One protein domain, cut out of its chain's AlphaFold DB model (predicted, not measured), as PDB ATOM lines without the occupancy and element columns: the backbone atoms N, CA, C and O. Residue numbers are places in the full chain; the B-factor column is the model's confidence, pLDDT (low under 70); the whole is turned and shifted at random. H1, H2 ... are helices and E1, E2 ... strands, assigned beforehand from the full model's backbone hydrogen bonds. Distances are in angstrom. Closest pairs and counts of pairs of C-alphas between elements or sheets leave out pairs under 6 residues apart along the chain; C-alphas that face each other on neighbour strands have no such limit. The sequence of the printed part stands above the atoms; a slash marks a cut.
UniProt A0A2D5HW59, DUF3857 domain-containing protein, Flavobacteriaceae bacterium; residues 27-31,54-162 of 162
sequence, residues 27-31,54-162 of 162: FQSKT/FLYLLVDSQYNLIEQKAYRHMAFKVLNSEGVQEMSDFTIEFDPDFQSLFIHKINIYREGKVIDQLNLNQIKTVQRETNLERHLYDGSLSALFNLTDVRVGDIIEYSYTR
ATOM      1  N   PHE A  27     161.198 162.762 231.178       96.31
ATOM      2  CA  PHE A  27     162.437 163.491 231.405       96.31
ATOM      3  C   PHE A  27     162.572 163.869 232.873       96.31
ATOM      4  O   PHE A  27     161.586 164.111 233.561       96.31
ATOM      5  N   GLN A  28     163.807 163.998 233.345       96.50
ATOM      6  CA  GLN A  28     164.102 164.663 234.608       96.50
ATOM      7  C   GLN A  28     164.416 166.132 234.331       96.50
ATOM      8  O   GLN A  28     165.156 166.452 233.400       96.50
ATOM      9  N   SER A  29     163.875 167.038 235.139       96.94
ATOM     10  CA  SER A  29     164.159 168.473 235.032       96.94
ATOM     11  C   SER A  29     163.992 169.170 236.378       96.94
ATOM     12  O   SER A  29     163.459 168.596 237.320       96.94
ATOM     13  N   LYS A  30     164.414 170.431 236.483       97.25
ATOM     14  CA  LYS A  30     164.070 171.263 237.646       97.25
ATOM     15  C   LYS A  30     162.597 171.674 237.593       97.25
ATOM     16  O   LYS A  30     162.013 171.719 236.513       97.25
ATOM     17  N   THR A  31     162.020 172.003 238.748       97.69
ATOM     18  CA  THR A  31     160.686 172.613 238.818       97.69
ATOM     19  C   THR A  31     160.657 173.907 237.984       97.69
ATOM     20  O   THR A  31     161.602 174.689 238.097       97.69
ATOM     21  N   PHE A  54     147.171 155.176 254.189       94.44
ATOM     22  CA  PHE A  54     148.069 156.322 254.079       94.44
ATOM     23  C   PHE A  54     147.324 157.637 254.373       94.44
ATOM     24  O   PHE A  54     146.094 157.679 254.454       94.44
ATOM     25  N   LEU A  55     148.070 158.730 254.537       93.44
ATOM     26  CA  LEU A  55     147.546 160.076 254.775       93.44
ATOM     27  C   LEU A  55     148.156 161.071 253.788       93.44
ATOM     28  O   LEU A  55     149.373 161.219 253.747       93.44
ATOM     29  N   TYR A  56     147.327 161.828 253.071       93.69
ATOM     30  CA  TYR A  56     147.798 162.977 252.295       93.69
ATOM     31  C   TYR A  56     148.331 164.085 253.215       93.69
ATOM     32  O   TYR A  56     147.628 164.562 254.105       93.69
ATOM     33  N   LEU A  57     149.567 164.514 252.962       94.56
ATOM     34  CA  LEU A  57     150.219 165.656 253.610       94.56
ATOM     35  C   LEU A  57     150.216 166.897 252.711       94.56
ATOM     36  O   LEU A  57     150.143 168.020 253.208       94.56
ATOM     37  N   LEU A  58     150.282 166.692 251.393       96.12
ATOM     38  CA  LEU A  58     150.195 167.743 250.388       96.12
ATOM     39  C   LEU A  58     149.515 167.215 249.125       96.12
ATOM     40  O   LEU A  58     149.820 166.119 248.652       96.12
ATOM     41  N   VAL A  59     148.629 168.040 248.577       97.25
ATOM     42  CA  VAL A  59     148.073 167.904 247.233       97.25
ATOM     43  C   VAL A  59     148.084 169.295 246.616       97.25
ATOM     44  O   VAL A  59     147.267 170.136 246.983       97.25
ATOM     45  N   ASP A  60     149.022 169.537 245.710       98.31
ATOM     46  CA  ASP A  60     149.178 170.807 245.008       98.31
ATOM     47  C   ASP A  60     149.065 170.605 243.494       98.31
ATOM     48  O   ASP A  60     149.615 169.658 242.921       98.31
ATOM     49  N   SER A  61     148.322 171.506 242.858       98.31
ATOM     50  CA  SER A  61     148.105 171.561 241.421       98.31
ATOM     51  C   SER A  61     148.148 172.998 240.946       98.31
ATOM     52  O   SER A  61     147.355 173.830 241.385       98.31
ATOM     53  N   GLN A  62     149.029 173.259 239.987       98.56
ATOM     54  CA  GLN A  62     149.213 174.583 239.410       98.56
ATOM     55  C   GLN A  62     149.175 174.482 237.889       98.56
ATOM     56  O   GLN A  62     149.657 173.510 237.309       98.56
ATOM     57  N   TYR A  63     148.595 175.487 237.240       98.25
ATOM     58  CA  TYR A  63     148.375 175.483 235.798       98.25
ATOM     59  C   TYR A  63     148.934 176.756 235.182       98.25
ATOM     60  O   TYR A  63     148.572 177.861 235.589       98.25
ATOM     61  N   ASN A  64     149.766 176.596 234.158       97.81
ATOM     62  CA  ASN A  64     150.192 177.690 233.302       97.81
ATOM     63  C   ASN A  64     149.389 177.627 232.002       97.81
ATOM     64  O   ASN A  64     149.635 176.775 231.151       97.81
ATOM     65  N   LEU A  65     148.424 178.534 231.848       96.31
ATOM     66  CA  LEU A  65     147.538 178.565 230.679       96.31
ATOM     67  C   LEU A  65     148.227 179.090 229.409       96.31
ATOM     68  O   LEU A  65     147.755 178.813 228.311       96.31
ATOM     69  N   ILE A  66     149.329 179.835 229.548       96.25
ATOM     70  CA  ILE A  66     150.093 180.372 228.413       96.25
ATOM     71  C   ILE A  66     150.968 179.265 227.818       96.25
ATOM     72  O   ILE A  66     150.964 179.059 226.609       96.25
ATOM     73  N   GLU A  67     151.683 178.531 228.673       95.19
ATOM     74  CA  GLU A  67     152.513 177.389 228.263       95.19
ATOM     75  C   GLU A  67     151.720 176.088 228.091       95.19
ATOM     76  O   GLU A  67     152.278 175.113 227.603       95.19
ATOM     77  N   GLN A  68     150.445 176.071 228.496       95.81
ATOM     78  CA  GLN A  68     149.570 174.891 228.513       95.81
ATOM     79  C   GLN A  68     150.158 173.717 229.312       95.81
ATOM     80  O   GLN A  68     150.056 172.563 228.911       95.81
ATOM     81  N   LYS A  69     150.762 174.019 230.465       97.12
ATOM     82  CA  LYS A  69     151.401 173.029 231.343       97.12
ATOM     83  C   LYS A  69     150.663 172.881 232.661       97.12
ATOM     84  O   LYS A  69     150.187 173.867 233.233       97.12
ATOM     85  N   ALA A  70     150.634 171.660 233.173       98.12
ATOM     86  CA  ALA A  70     150.087 171.324 234.478       98.12
ATOM     87  C   ALA A  70     151.188 170.774 235.388       98.12
ATOM     88  O   ALA A  70     151.801 169.752 235.086       98.12
ATOM     89  N   TYR A  71     151.401 171.432 236.525       98.62
ATOM     90  CA  TYR A  71     152.280 170.982 237.597       98.62
ATOM     91  C   TYR A  71     151.466 170.255 238.666       98.62
ATOM     92  O   TYR A  71     150.357 170.673 239.024       98.62
ATOM     93  N   ARG A  72     152.031 169.174 239.197       98.56
ATOM     94  CA  ARG A  72     151.467 168.400 240.302       98.56
ATOM     95  C   ARG A  72     152.547 168.131 241.337       98.56
ATOM     96  O   ARG A  72     153.655 167.731 240.985       98.56
ATOM     97  N   HIS A  73     152.200 168.280 242.610       98.56
ATOM     98  CA  HIS A  73     153.078 167.978 243.736       98.56
ATOM     99  C   HIS A  73     152.287 167.317 244.855       98.56
ATOM    100  O   HIS A  73     151.275 167.832 245.328       98.56
ATOM    101  N   MET A  74     152.729 166.124 245.225       97.94
ATOM    102  CA  MET A  74     152.039 165.252 246.161       97.94
ATOM    103  C   MET A  74     152.994 164.863 247.278       97.94
ATOM    104  O   MET A  74     154.169 164.597 247.020       97.94
ATOM    105  N   ALA A  75     152.473 164.781 248.498       97.62
ATOM    106  CA  ALA A  75     153.155 164.139 249.611       97.62
ATOM    107  C   ALA A  75     152.162 163.317 250.432       97.62
ATOM    108  O   ALA A  75     151.058 163.789 250.722       97.62
ATOM    109  N   PHE A  76     152.549 162.110 250.832       95.19
ATOM    110  CA  PHE A  76     151.722 161.211 251.637       95.19
ATOM    111  C   PHE A  76     152.562 160.446 252.651       95.19
ATOM    112  O   PHE A  76     153.688 160.050 252.367       95.19
ATOM    113  N   LYS A  77     151.994 160.231 253.837       95.56
ATOM    114  CA  LYS A  77     152.559 159.394 254.895       95.56
ATOM    115  C   LYS A  77     151.972 157.991 254.810       95.56
ATOM    116  O   LYS A  77     150.752 157.845 254.839       95.56
ATOM    117  N   VAL A  78     152.823 156.975 254.763       95.94
ATOM    118  CA  VAL A  78     152.429 155.561 254.791       95.94
ATOM    119  C   VAL A  78     152.115 155.153 256.230       95.94
ATOM    120  O   VAL A  78     152.960 155.312 257.112       95.94
ATOM    121  N   LEU A  79     150.912 154.633 256.488       94.44
ATOM    122  CA  LEU A  79     150.434 154.352 257.850       94.44
ATOM    123  C   LEU A  79     150.475 152.865 258.217       94.44
ATOM    124  O   LEU A  79     150.647 152.528 259.386       94.44
ATOM    125  N   ASN A  80     150.332 151.961 257.246       95.12
ATOM    126  CA  ASN A  80     150.326 150.519 257.500       95.12
ATOM    127  C   ASN A  80     150.821 149.712 256.281       95.12
ATOM    128  O   ASN A  80     151.272 150.273 255.284       95.12
ATOM    129  N   SER A  81     150.762 148.379 256.367       95.94
ATOM    130  CA  SER A  81     151.216 147.476 255.302       95.94
ATOM    131  C   SER A  81     150.411 147.579 254.004       95.94
ATOM    132  O   SER A  81     150.975 147.364 252.936       95.94
ATOM    133  N   GLU A  82     149.118 147.898 254.081       96.38
ATOM    134  CA  GLU A  82     148.291 148.166 252.897       96.38
ATOM    135  C   GLU A  82     148.762 149.454 252.217       96.38
ATOM    136  O   GLU A  82     148.990 149.464 251.013       96.38
ATOM    137  N   GLY A  83     149.059 150.494 253.002       96.69
ATOM    138  CA  GLY A  83     149.689 151.711 252.498       96.69
ATOM    139  C   GLY A  83     151.026 151.452 251.821       96.69
ATOM    140  O   GLY A  83     151.283 152.026 250.776       96.69
ATOM    141  N   VAL A  84     151.866 150.566 252.369       97.88
ATOM    142  CA  VAL A  84     153.117 150.173 251.698       97.88
ATOM    143  C   VAL A  84     152.817 149.588 250.319       97.88
ATOM    144  O   VAL A  84     153.460 149.982 249.355       97.88
ATOM    145  N   GLN A  85     151.839 148.688 250.203       96.06
ATOM    146  CA  GLN A  85     151.477 148.092 248.914       96.06
ATOM    147  C   GLN A  85     150.931 149.129 247.928       96.06
ATOM    148  O   GLN A  85     151.345 149.142 246.775       96.06
ATOM    149  N   GLU A  86     150.039 150.007 248.379       95.62
ATOM    150  CA  GLU A  86     149.372 150.984 247.514       95.62
ATOM    151  C   GLU A  86     150.311 152.110 247.068       95.62
ATOM    152  O   GLU A  86     150.221 152.593 245.946       95.62
ATOM    153  N   MET A  87     151.217 152.528 247.947       96.88
ATOM    154  CA  MET A  87     152.056 153.709 247.752       96.88
ATOM    155  C   MET A  87     153.451 153.390 247.198       96.88
ATOM    156  O   MET A  87     154.193 154.313 246.861       96.88
ATOM    157  N   SER A  88     153.825 152.107 247.102       97.00
ATOM    158  CA  SER A  88     155.088 151.690 246.466       97.00
ATOM    159  C   SER A  88     155.076 151.881 244.958       97.00
ATOM    160  O   SER A  88     156.136 152.012 244.356       97.00
ATOM    161  N   ASP A  89     153.897 151.924 244.348       95.62
ATOM    162  CA  ASP A  89     153.738 152.098 242.915       95.62
ATOM    163  C   ASP A  89     152.853 153.303 242.635       95.62
ATOM    164  O   ASP A  89     151.814 153.496 243.263       95.62
ATOM    165  N   PHE A  90     153.230 154.115 241.656       95.38
ATOM    166  CA  PHE A  90     152.333 155.145 241.147       95.38
ATOM    167  C   PHE A  90     152.440 155.271 239.637       95.38
ATOM    168  O   PHE A  90     153.440 154.915 239.013       95.38
ATOM    169  N   THR A  91     151.358 155.757 239.041       95.31
ATOM    170  CA  THR A  91     151.242 155.944 237.598       95.31
ATOM    171  C   THR A  91     150.952 157.401 237.296       95.31
ATOM    172  O   THR A  91     150.111 158.019 237.950       95.31
ATOM    173  N   ILE A  92     151.641 157.945 236.298       95.44
ATOM    174  CA  ILE A  92     151.311 159.245 235.718       95.44
ATOM    175  C   ILE A  92     150.905 159.014 234.269       95.44
ATOM    176  O   ILE A  92     151.707 158.569 233.451       95.44
ATOM    177  N   GLU A  93     149.651 159.320 233.968       92.88
ATOM    178  CA  GLU A  93     149.125 159.300 232.606       92.88
ATOM    179  C   GLU A  93     149.499 160.599 231.883       92.88
ATOM    180  O   GLU A  93     149.599 161.653 232.514       92.88
ATOM    181  N   PHE A  94     149.713 160.560 230.576       92.44
ATOM    182  CA  PHE A  94     149.881 161.757 229.750       92.44
ATOM    183  C   PHE A  94     149.573 161.435 228.288       92.44
ATOM    184  O   PHE A  94     149.686 160.285 227.859       92.44
ATOM    185  N   ASP A  95     149.163 162.451 227.533       90.56
ATOM    186  CA  ASP A  95     148.938 162.318 226.096       90.56
ATOM    187  C   ASP A  95     150.271 162.516 225.351       90.56
ATOM    188  O   ASP A  95     150.806 163.628 225.362       90.56
ATOM    189  N   PRO A  96     150.834 161.472 224.723       89.75
ATOM    190  CA  PRO A  96     152.136 161.549 224.071       89.75
ATOM    191  C   PRO A  96     152.171 162.479 222.851       89.75
ATOM    192  O   PRO A  96     153.264 162.874 222.436       89.75
ATOM    193  N   ASP A  97     151.024 162.824 222.263       87.69
ATOM    194  CA  ASP A  97     150.959 163.666 221.065       87.69
ATOM    195  C   ASP A  97     151.042 165.160 221.412       87.69
ATOM    196  O   ASP A  97     151.478 165.971 220.589       87.69
ATOM    197  N   PHE A  98     150.674 165.530 222.643       89.38
ATOM    198  CA  PHE A  98     150.632 166.927 223.097       89.38
ATOM    199  C   PHE A  98     151.517 167.215 224.310       89.38
ATOM    200  O   PHE A  98     151.879 168.370 224.538       89.38
ATOM    201  N   GLN A  99     151.861 166.195 225.095       92.94
ATOM    202  CA  GLN A  99     152.526 166.342 226.384       92.94
ATOM    203  C   GLN A  99     153.868 165.615 226.420       92.94
ATOM    204  O   GLN A  99     154.139 164.642 225.720       92.94
ATOM    205  N   SER A 100     154.735 166.102 227.297       94.75
ATOM    206  CA  SER A 100     155.941 165.404 227.725       94.75
ATOM    207  C   SER A 100     155.979 165.446 229.240       94.75
ATOM    208  O   SER A 100     155.692 166.481 229.840       94.75
ATOM    209  N   LEU A 101     156.333 164.331 229.863       97.19
ATOM    210  CA  LEU A 101     156.343 164.210 231.309       97.19
ATOM    211  C   LEU A 101     157.705 164.622 231.865       97.19
ATOM    212  O   LEU A 101     158.720 163.978 231.619       97.19
ATOM    213  N   PHE A 102     157.728 165.678 232.666       97.88
ATOM    214  CA  PHE A 102     158.921 166.190 233.327       97.88
ATOM    215  C   PHE A 102     158.851 165.916 234.825       97.88
ATOM    216  O   PHE A 102     158.101 166.568 235.545       97.88
ATOM    217  N   ILE A 103     159.651 164.976 235.315       98.38
ATOM    218  CA  ILE A 103     159.761 164.657 236.737       98.38
ATOM    219  C   ILE A 103     160.765 165.596 237.395       98.38
ATOM    220  O   ILE A 103     161.883 165.769 236.903       98.38
ATOM    221  N   HIS A 104     160.372 166.189 238.520       98.12
ATOM    222  CA  HIS A 104     161.219 167.127 239.256       98.12
ATOM    223  C   HIS A 104     161.818 166.525 240.521       98.12
ATOM    224  O   HIS A 104     162.958 166.831 240.862       98.12
ATOM    225  N   LYS A 105     161.063 165.669 241.217       97.38
ATOM    226  CA  LYS A 105     161.530 164.960 242.413       97.38
ATOM    227  C   LYS A 105     160.725 163.681 242.631       97.38
ATOM    228  O   LYS A 105     159.538 163.658 242.298       97.38
ATOM    229  N   ILE A 106     161.359 162.678 243.235       98.19
ATOM    230  CA  ILE A 106     160.719 161.502 243.834       98.19
ATOM    231  C   ILE A 106     161.556 161.125 245.058       98.19
ATOM    232  O   ILE A 106     162.638 160.567 244.917       98.19
ATOM    233  N   ASN A 107     161.065 161.437 246.251       98.25
ATOM    234  CA  ASN A 107     161.799 161.258 247.498       98.25
ATOM    235  C   ASN A 107     161.002 160.417 248.490       98.25
ATOM    236  O   ASN A 107     159.782 160.547 248.595       98.25
ATOM    237  N   ILE A 108     161.725 159.632 249.284       98.38
ATOM    238  CA  ILE A 108     161.237 159.055 250.534       98.38
ATOM    239  C   ILE A 108     161.918 159.783 251.692       98.38
ATOM    240  O   ILE A 108     163.144 159.877 251.740       98.38
ATOM    241  N   TYR A 109     161.131 160.258 252.650       97.75
ATOM    242  CA  TYR A 109     161.614 160.753 253.931       97.75
ATOM    243  C   TYR A 109     161.400 159.689 254.996       97.75
ATOM    244  O   TYR A 109     160.270 159.275 255.260       97.75
ATOM    245  N   ARG A 110     162.497 159.285 255.636       96.38
ATOM    246  CA  ARG A 110     162.518 158.267 256.688       96.38
ATOM    247  C   ARG A 110     163.421 158.721 257.816       96.38
ATOM    248  O   ARG A 110     164.609 158.938 257.595       96.38
ATOM    249  N   GLU A 111     162.871 158.853 259.022       92.00
ATOM    250  CA  GLU A 111     163.650 159.185 260.230       92.00
ATOM    251  C   GLU A 111     164.552 160.428 260.046       92.00
ATOM    252  O   GLU A 111     165.698 160.468 260.490       92.00
ATOM    253  N   GLY A 112     164.054 161.440 259.327       90.88
ATOM    254  CA  GLY A 112     164.792 162.674 259.029       90.88
ATOM    255  C   GLY A 112     165.826 162.570 257.900       90.88
ATOM    256  O   GLY A 112     166.498 163.558 257.606       90.88
ATOM    257  N   LYS A 113     165.961 161.414 257.243       96.50
ATOM    258  CA  LYS A 113     166.799 161.227 256.049       96.50
ATOM    259  C   LYS A 113     165.962 161.324 254.781       96.50
ATOM    260  O   LYS A 113     164.821 160.872 254.761       96.50
ATOM    261  N   VAL A 114     166.572 161.858 253.725       97.62
ATOM    262  CA  VAL A 114     166.007 161.894 252.371       97.62
ATOM    263  C   VAL A 114     166.646 160.785 251.545       97.62
ATOM    264  O   VAL A 114     167.873 160.682 251.492       97.62
ATOM    265  N   ILE A 115     165.818 159.959 250.917       98.38
ATOM    266  CA  ILE A 115     166.216 158.892 250.000       98.38
ATOM    267  C   ILE A 115     165.661 159.267 248.625       98.38
ATOM    268  O   ILE A 115     164.447 159.269 248.430       98.38
ATOM    269  N   ASP A 116     166.551 159.605 247.695       97.75
ATOM    270  CA  ASP A 116     166.192 159.893 246.305       97.75
ATOM    271  C   ASP A 116     165.850 158.584 245.576       97.75
ATOM    272  O   ASP A 116     166.637 157.633 245.581       97.75
ATOM    273  N   GLN A 117     164.659 158.530 244.986       97.69
ATOM    274  CA  GLN A 117     164.141 157.394 244.219       97.69
ATOM    275  C   GLN A 117     164.009 157.730 242.723       97.69
ATOM    276  O   GLN A 117     163.541 156.899 241.942       97.69
ATOM    277  N   LEU A 118     164.397 158.932 242.285       96.75
ATOM    278  CA  LEU A 118     164.270 159.339 240.891       96.75
ATOM    279  C   LEU A 118     165.357 158.693 240.025       96.75
ATOM    280  O   LEU A 118     166.460 159.211 239.863       96.75
ATOM    281  N   ASN A 119     165.005 157.573 239.395       94.19
ATOM    282  CA  ASN A 119     165.842 156.898 238.410       94.19
ATOM    283  C   ASN A 119     165.073 156.681 237.101       94.19
ATOM    284  O   ASN A 119     164.282 155.746 236.982       94.19
ATOM    285  N   LEU A 120     165.352 157.511 236.088       92.25
ATOM    286  CA  LEU A 120     164.665 157.439 234.792       92.25
ATOM    287  C   LEU A 120     164.766 156.062 234.118       92.25
ATOM    288  O   LEU A 120     163.844 155.669 233.411       92.25
ATOM    289  N   ASN A 121     165.839 155.301 234.359       91.19
ATOM    290  CA  ASN A 121     166.032 153.979 233.749       91.19
ATOM    291  C   ASN A 121     165.084 152.904 234.304       91.19
ATOM    292  O   ASN A 121     164.977 151.824 233.726       91.19
ATOM    293  N   GLN A 122     164.437 153.166 235.442       91.00
ATOM    294  CA  GLN A 122     163.481 152.250 236.068       91.00
ATOM    295  C   GLN A 122     162.028 152.578 235.704       91.00
ATOM    296  O   GLN A 122     161.145 151.751 235.936       91.00
ATOM    297  N   ILE A 123     161.780 153.744 235.101       92.75
ATOM    298  CA  ILE A 123     160.446 154.167 234.681       92.75
ATOM    299  C   ILE A 123     160.083 153.441 233.391       92.75
ATOM    300  O   ILE A 123     160.835 153.456 232.415       92.75
ATOM    301  N   LYS A 124     158.903 152.823 233.374       92.06
ATOM    302  CA  LYS A 124     158.365 152.166 232.178       92.06
ATOM    303  C   LYS A 124     157.178 152.950 231.658       92.06
ATOM    304  O   LYS A 124     156.256 153.227 232.413       92.06
ATOM    305  N   THR A 125     157.167 153.253 230.368       92.06
ATOM    306  CA  THR A 125     155.990 153.799 229.690       92.06
ATOM    307  C   THR A 125     155.239 152.678 228.992       92.06
ATOM    308  O   THR A 125     155.824 151.950 228.188       92.06
ATOM    309  N   VAL A 126     153.951 152.540 229.284       89.50
ATOM    310  CA  VAL A 126     153.071 151.575 228.621       89.50
ATOM    311  C   VAL A 126     151.883 152.297 228.009       89.50
ATOM    312  O   VAL A 126     151.341 153.222 228.608       89.50
ATOM    313  N   GLN A 127     151.472 151.867 226.822       83.19
ATOM    314  CA  GLN A 127     150.200 152.281 226.244       83.19
ATOM    315  C   GLN A 127     149.123 151.358 226.808       83.19
ATOM    316  O   GLN A 127     149.203 150.136 226.635       83.19
ATOM    317  N   ARG A 128     148.165 151.911 227.554       68.06
ATOM    318  CA  ARG A 128     147.073 151.134 228.146       68.06
ATOM    319  C   ARG A 128     145.774 151.507 227.452       68.06
ATOM    320  O   ARG A 128     145.289 152.618 227.580       68.06
ATOM    321  N   GLU A 129     145.188 150.544 226.759       63.66
ATOM    322  CA  GLU A 129     143.890 150.693 226.102       63.66
ATOM    323  C   GLU A 129     142.761 150.578 227.137       63.66
ATOM    324  O   GLU A 129     142.134 149.528 227.305       63.66
ATOM    325  N   THR A 130     142.523 151.644 227.899       58.47
ATOM    326  CA  THR A 130     141.576 151.623 229.026       58.47
ATOM    327  C   THR A 130     140.109 151.500 228.580       58.47
ATOM    328  O   THR A 130     139.247 151.178 229.396       58.47
ATOM    329  N   ASN A 131     139.812 151.708 227.287       59.47
ATOM    330  CA  ASN A 131     138.455 151.718 226.723       59.47
ATOM    331  C   ASN A 131     138.290 150.869 225.448       59.47
ATOM    332  O   ASN A 131     137.406 151.144 224.630       59.47
ATOM    333  N   LEU A 132     139.079 149.800 225.300       55.97
ATOM    334  CA  LEU A 132     139.011 148.888 224.147       55.97
ATOM    335  C   LEU A 132     137.586 148.338 223.920       55.97
ATOM    336  O   LEU A 132     137.107 148.285 222.790       55.97
ATOM    337  N   GLU A 133     136.851 148.047 224.998       59.22
ATOM    338  CA  GLU A 133     135.458 147.571 224.940       59.22
ATOM    339  C   GLU A 133     134.459 148.627 224.431       59.22
ATOM    340  O   GLU A 133     133.379 148.292 223.942       59.22
ATOM    341  N   ARG A 134     134.817 149.916 224.508       59.09
ATOM    342  CA  ARG A 134     134.003 151.039 224.014       59.09
ATOM    343  C   ARG A 134     134.461 151.554 222.649       59.09
ATOM    344  O   ARG A 134     133.921 152.556 222.193       59.09
ATOM    345  N   HIS A 135     135.411 150.880 221.994       54.72
ATOM    346  CA  HIS A 135     136.005 151.298 220.716       54.72
ATOM    347  C   HIS A 135     136.650 152.700 220.754       54.72
ATOM    348  O   HIS A 135     136.763 153.356 219.720       54.72
ATOM    349  N   LEU A 136     137.058 153.171 221.937       55.69
ATOM    350  CA  LEU A 136     137.735 154.454 222.109       55.69
ATOM    351  C   LEU A 136     139.215 154.193 222.373       55.69
ATOM    352  O   LEU A 136     139.583 153.734 223.452       55.69
ATOM    353  N   TYR A 137     140.033 154.496 221.372       59.25
ATOM    354  CA  TYR A 137     141.482 154.584 221.499       59.25
ATOM    355  C   TYR A 137     141.808 156.000 221.981       59.25
ATOM    356  O   TYR A 137     141.560 156.953 221.241       59.25
ATOM    357  N   ASP A 138     142.294 156.161 223.215       65.50
ATOM    358  CA  ASP A 138     142.660 157.487 223.747       65.50
ATOM    359  C   ASP A 138     144.144 157.835 223.549       65.50
ATOM    360  O   ASP A 138     144.532 158.975 223.778       65.50
ATOM    361  N   GLY A 139     144.962 156.881 223.086       75.94
ATOM    362  CA  GLY A 139     146.368 157.111 222.743       75.94
ATOM    363  C   GLY A 139     147.279 157.420 223.935       75.94
ATOM    364  O   GLY A 139     148.481 157.587 223.738       75.94
ATOM    365  N   SER A 140     146.750 157.459 225.160       84.19
ATOM    366  CA  SER A 140     147.492 157.894 226.340       84.19
ATOM    367  C   SER A 140     148.597 156.909 226.743       84.19
ATOM    368  O   SER A 140     148.483 155.684 226.606       84.19
ATOM    369  N   LEU A 141     149.696 157.454 227.267       90.31
ATOM    370  CA  LEU A 141     150.763 156.678 227.887       90.31
ATOM    371  C   LEU A 141     150.656 156.750 229.406       90.31
ATOM    372  O   LEU A 141     150.406 157.798 229.992       90.31
ATOM    373  N   SER A 142     150.916 155.619 230.050       92.44
ATOM    374  CA  SER A 142     151.099 155.497 231.492       92.44
ATOM    375  C   SER A 142     152.585 155.348 231.802       92.44
ATOM    376  O   SER A 142     153.193 154.342 231.431       92.44
ATOM    377  N   ALA A 143     153.176 156.321 232.495       95.12
ATOM    378  CA  ALA A 143     154.494 156.180 233.106       95.12
ATOM    379  C   ALA A 143     154.351 155.502 234.475       95.12
ATOM    380  O   ALA A 143     153.704 156.042 235.372       95.12
ATOM    381  N   LEU A 144     154.945 154.320 234.614       95.25
ATOM    382  CA  LEU A 144     154.904 153.481 235.805       95.25
ATOM    383  C   LEU A 144     156.163 153.702 236.642       95.25
ATOM    384  O   LEU A 144     157.282 153.535 236.144       95.25
ATOM    385  N   PHE A 145     155.965 154.029 237.912       96.38
ATOM    386  CA  PHE A 145     157.013 154.257 238.896       96.38
ATOM    387  C   PHE A 145     156.895 153.203 239.988       96.38
ATOM    388  O   PHE A 145     155.825 153.061 240.570       96.38
ATOM    389  N   ASN A 146     157.995 152.505 240.268       96.56
ATOM    390  CA  ASN A 146     158.101 151.543 241.361       96.56
ATOM    391  C   ASN A 146     159.174 152.028 242.339       96.56
ATOM    392  O   ASN A 146     160.351 152.123 241.989       96.56
ATOM    393  N   LEU A 147     158.751 152.377 243.548       97.25
ATOM    394  CA  LEU A 147     159.611 152.806 244.638       97.25
ATOM    395  C   LEU A 147     160.181 151.588 245.352       97.25
ATOM    396  O   LEU A 147     159.477 150.623 245.653       97.25
ATOM    397  N   THR A 148     161.469 151.647 245.663       96.75
ATOM    398  CA  THR A 148     162.155 150.538 246.327       96.75
ATOM    399  C   THR A 148     162.222 150.754 247.833       96.75
ATOM    400  O   THR A 148     162.465 151.867 248.299       96.75
ATOM    401  N   ASP A 149     162.045 149.668 248.595       97.12
ATOM    402  CA  ASP A 149     162.156 149.662 250.060       97.12
ATOM    403  C   ASP A 149     161.203 150.653 250.756       97.12
ATOM    404  O   ASP A 149     161.607 151.293 251.713       97.12
ATOM    405  N   VAL A 150     159.945 150.802 250.322       98.19
ATOM    406  CA  VAL A 150     158.941 151.600 251.061       98.19
ATOM    407  C   VAL A 150     158.556 150.908 252.373       98.19
ATOM    408  O   VAL A 150     158.385 149.687 252.427       98.19
ATOM    409  N   ARG A 151     158.408 151.684 253.449       98.06
ATOM    410  CA  ARG A 151     158.108 151.198 254.803       98.06
ATOM    411  C   ARG A 151     156.993 151.994 255.466       98.06
ATOM    412  O   ARG A 151     156.724 153.145 255.136       98.06
ATOM    413  N   VAL A 152     156.367 151.373 256.464       96.44
ATOM    414  CA  VAL A 152     155.425 152.059 257.357       96.44
ATOM    415  C   VAL A 152     156.131 153.224 258.050       96.44
ATOM    416  O   VAL A 152     157.235 153.059 258.568       96.44
ATOM    417  N   GLY A 153     155.486 154.388 258.067       94.56
ATOM    418  CA  GLY A 153     156.024 155.628 258.622       94.56
ATOM    419  C   GLY A 153     156.790 156.493 257.621       94.56
ATOM    420  O   GLY A 153     157.044 157.658 257.931       94.56
ATOM    421  N   ASP A 154     157.118 155.970 256.435       97.56
ATOM    422  CA  ASP A 154     157.731 156.765 255.375       97.56
ATOM    423  C   ASP A 154     156.788 157.871 254.899       97.56
ATOM    424  O   ASP A 154     155.565 157.705 254.845       97.56
ATOM    425  N   ILE A 155     157.378 158.991 254.493       97.44
ATOM    426  CA  ILE A 155     156.685 160.002 253.702       97.44
ATOM    427  C   ILE A 155     157.234 159.948 252.291       97.44
ATOM    428  O   ILE A 155     158.431 160.110 252.087       97.44
ATOM    429  N   ILE A 156     156.358 159.758 251.322       98.06
ATOM    430  CA  ILE A 156     156.714 159.785 249.909       98.06
ATOM    431  C   ILE A 156     156.277 161.134 249.350       98.06
ATOM    432  O   ILE A 156     155.155 161.583 249.594       98.06
ATOM    433  N   GLU A 157     157.165 161.781 248.607       98.12
ATOM    434  CA  GLU A 157     156.921 163.059 247.947       98.12
ATOM    435  C   GLU A 157     157.376 162.977 246.495       98.12
ATOM    436  O   GLU A 157     158.506 162.584 246.209       98.12
ATOM    437  N   TYR A 158     156.533 163.414 245.571       98.31
ATOM    438  CA  TYR A 158     156.933 163.571 244.181       98.31
ATOM    439  C   TYR A 158     156.307 164.810 243.564       98.31
ATOM    440  O   TYR A 158     155.253 165.289 243.991       98.31
ATOM    441  N   SER A 159     156.949 165.321 242.520       98.62
ATOM    442  CA  SER A 159     156.381 166.393 241.709       98.62
ATOM    443  C   SER A 159     156.781 166.269 240.253       98.62
ATOM    444  O   SER A 159     157.909 165.869 239.948       98.62
ATOM    445  N   TYR A 160     155.877 166.666 239.367       98.62
ATOM    446  CA  TYR A 160     156.069 166.616 237.925       98.62
ATOM    447  C   TYR A 160     155.301 167.728 237.207       98.62
ATOM    448  O   TYR A 160     154.390 168.332 237.774       98.62
ATOM    449  N   THR A 161     155.651 167.944 235.942       98.50
ATOM    450  CA  THR A 161     154.923 168.780 234.985       98.50
ATOM    451  C   THR A 161     154.608 167.964 233.734       98.50
ATOM    452  O   THR A 161     155.449 167.177 233.303       98.50
ATOM    453  N   ARG A 162     153.422 168.144 233.153       95.44
ATOM    454  CA  ARG A 162     153.028 167.595 231.845       95.44
ATOM    455  C   ARG A 162     152.274 168.627 231.014       95.44
ATOM    456  O   ARG A 162     151.770 169.603 231.626       95.44
TER     457      ARG A 162
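AT A GLANCE: This is residues 27 to 31 and 54 to 162 of the 162 residues of the protein "DUF3857 domain-containing protein" of Flavobacteriaceae bacterium (UniProt A0A2D5HW59). A twisted wall of five antiparallel strands, E1, E2, E8, E4 and E5 in order across it, has a smaller antiparallel sheet, E3, E7 and E6, loosely over part of one face, with E3 nearest to the wall and E6 farthest from it. The one short helix, H1, is over the wall's E2 near residue 78, while residues 131 to 136 of the E6 to E7 link stick out from the body. The 114 printed residues include one named helix and eight named strands, in the order E1 E2 H1 E3 E4 E5 E6 E7 E8, and the class is mostly strand. The whole is compact, with a radius of gyration of the C-alphas of 15.3 A and spans of 46 by 36 by 26 A.

IN THESE COORDINATES: Find C-alpha 54 at (148.069, 156.322, 254.079); from there E1 runs over residues 54 to 64, 29.9 A long, and bends by 53 degrees at residue 57. E2 takes residues 69 to 78 and 29.3 A, E4 residues 101 to 110 and 26.8 A, and E5 residues 113 to 116. E8, residues 155 to 161, is 20.7 A long and ends at C-alpha 161, (154.923, 168.780, 234.985). For the smaller sheet, look at E3, residues 89 to 94, which begins at C-alpha 89, (153.738, 152.098, 242.915), then at E6, residues 124 to 127, and E7, residues 141 to 146. H1 is residues 81 to 87.

HOW THE PARTS SIT: Start in the large sheet at the hairpin E1 and E2, where N 60 and O 73 are 2.9 A apart, within hydrogen-bond range. Next come E2 and E8, with N 74 and O 158 at 2.9 A, then E8 and E4, with N 157 and O 107 at 2.9 A. The hairpin E4 and E5 has N 108 and O 115 at 2.9 A; E1 and E5 are the edge strands. Residues 27 to 28 make a short parallel pairing with residues 102 to 103 of E4. H1 is on this sheet at a height of 6.5 A, only just over E2 with 3 of its C-alphas, and along the strands at 10 degrees to E2 on the local plane; the closest C-alphas of the two are those of Val 78 and Val 84, 6.3 A apart. In H1 every O i to N i+4 pair is within hydrogen-bond range. In the smaller sheet, N 92 of E3 and O 143 of E7 are 3.0 A apart, and the hairpin E6 and E7 has N 142 and O 126 at 2.8 A. Between the sheets, the closest C-alphas of E3 and E4 are those of Phe 94 and Leu 101, 7.1 A apart, while E3 and E8 are apart.

THE WHOLE: The two C-alphas farthest apart are those of Gly 112 and His 135, at 49.3 A. Residues 32 to 53 are not printed, and C-alphas 31 and 54 are 25.6 A apart across that cut. The link from E6 to E7, residues 128 to 140, is long. Look there too for low confidence: residues 128 to 138 are under 70, against a mean pLDDT of 92.0 for the printed part.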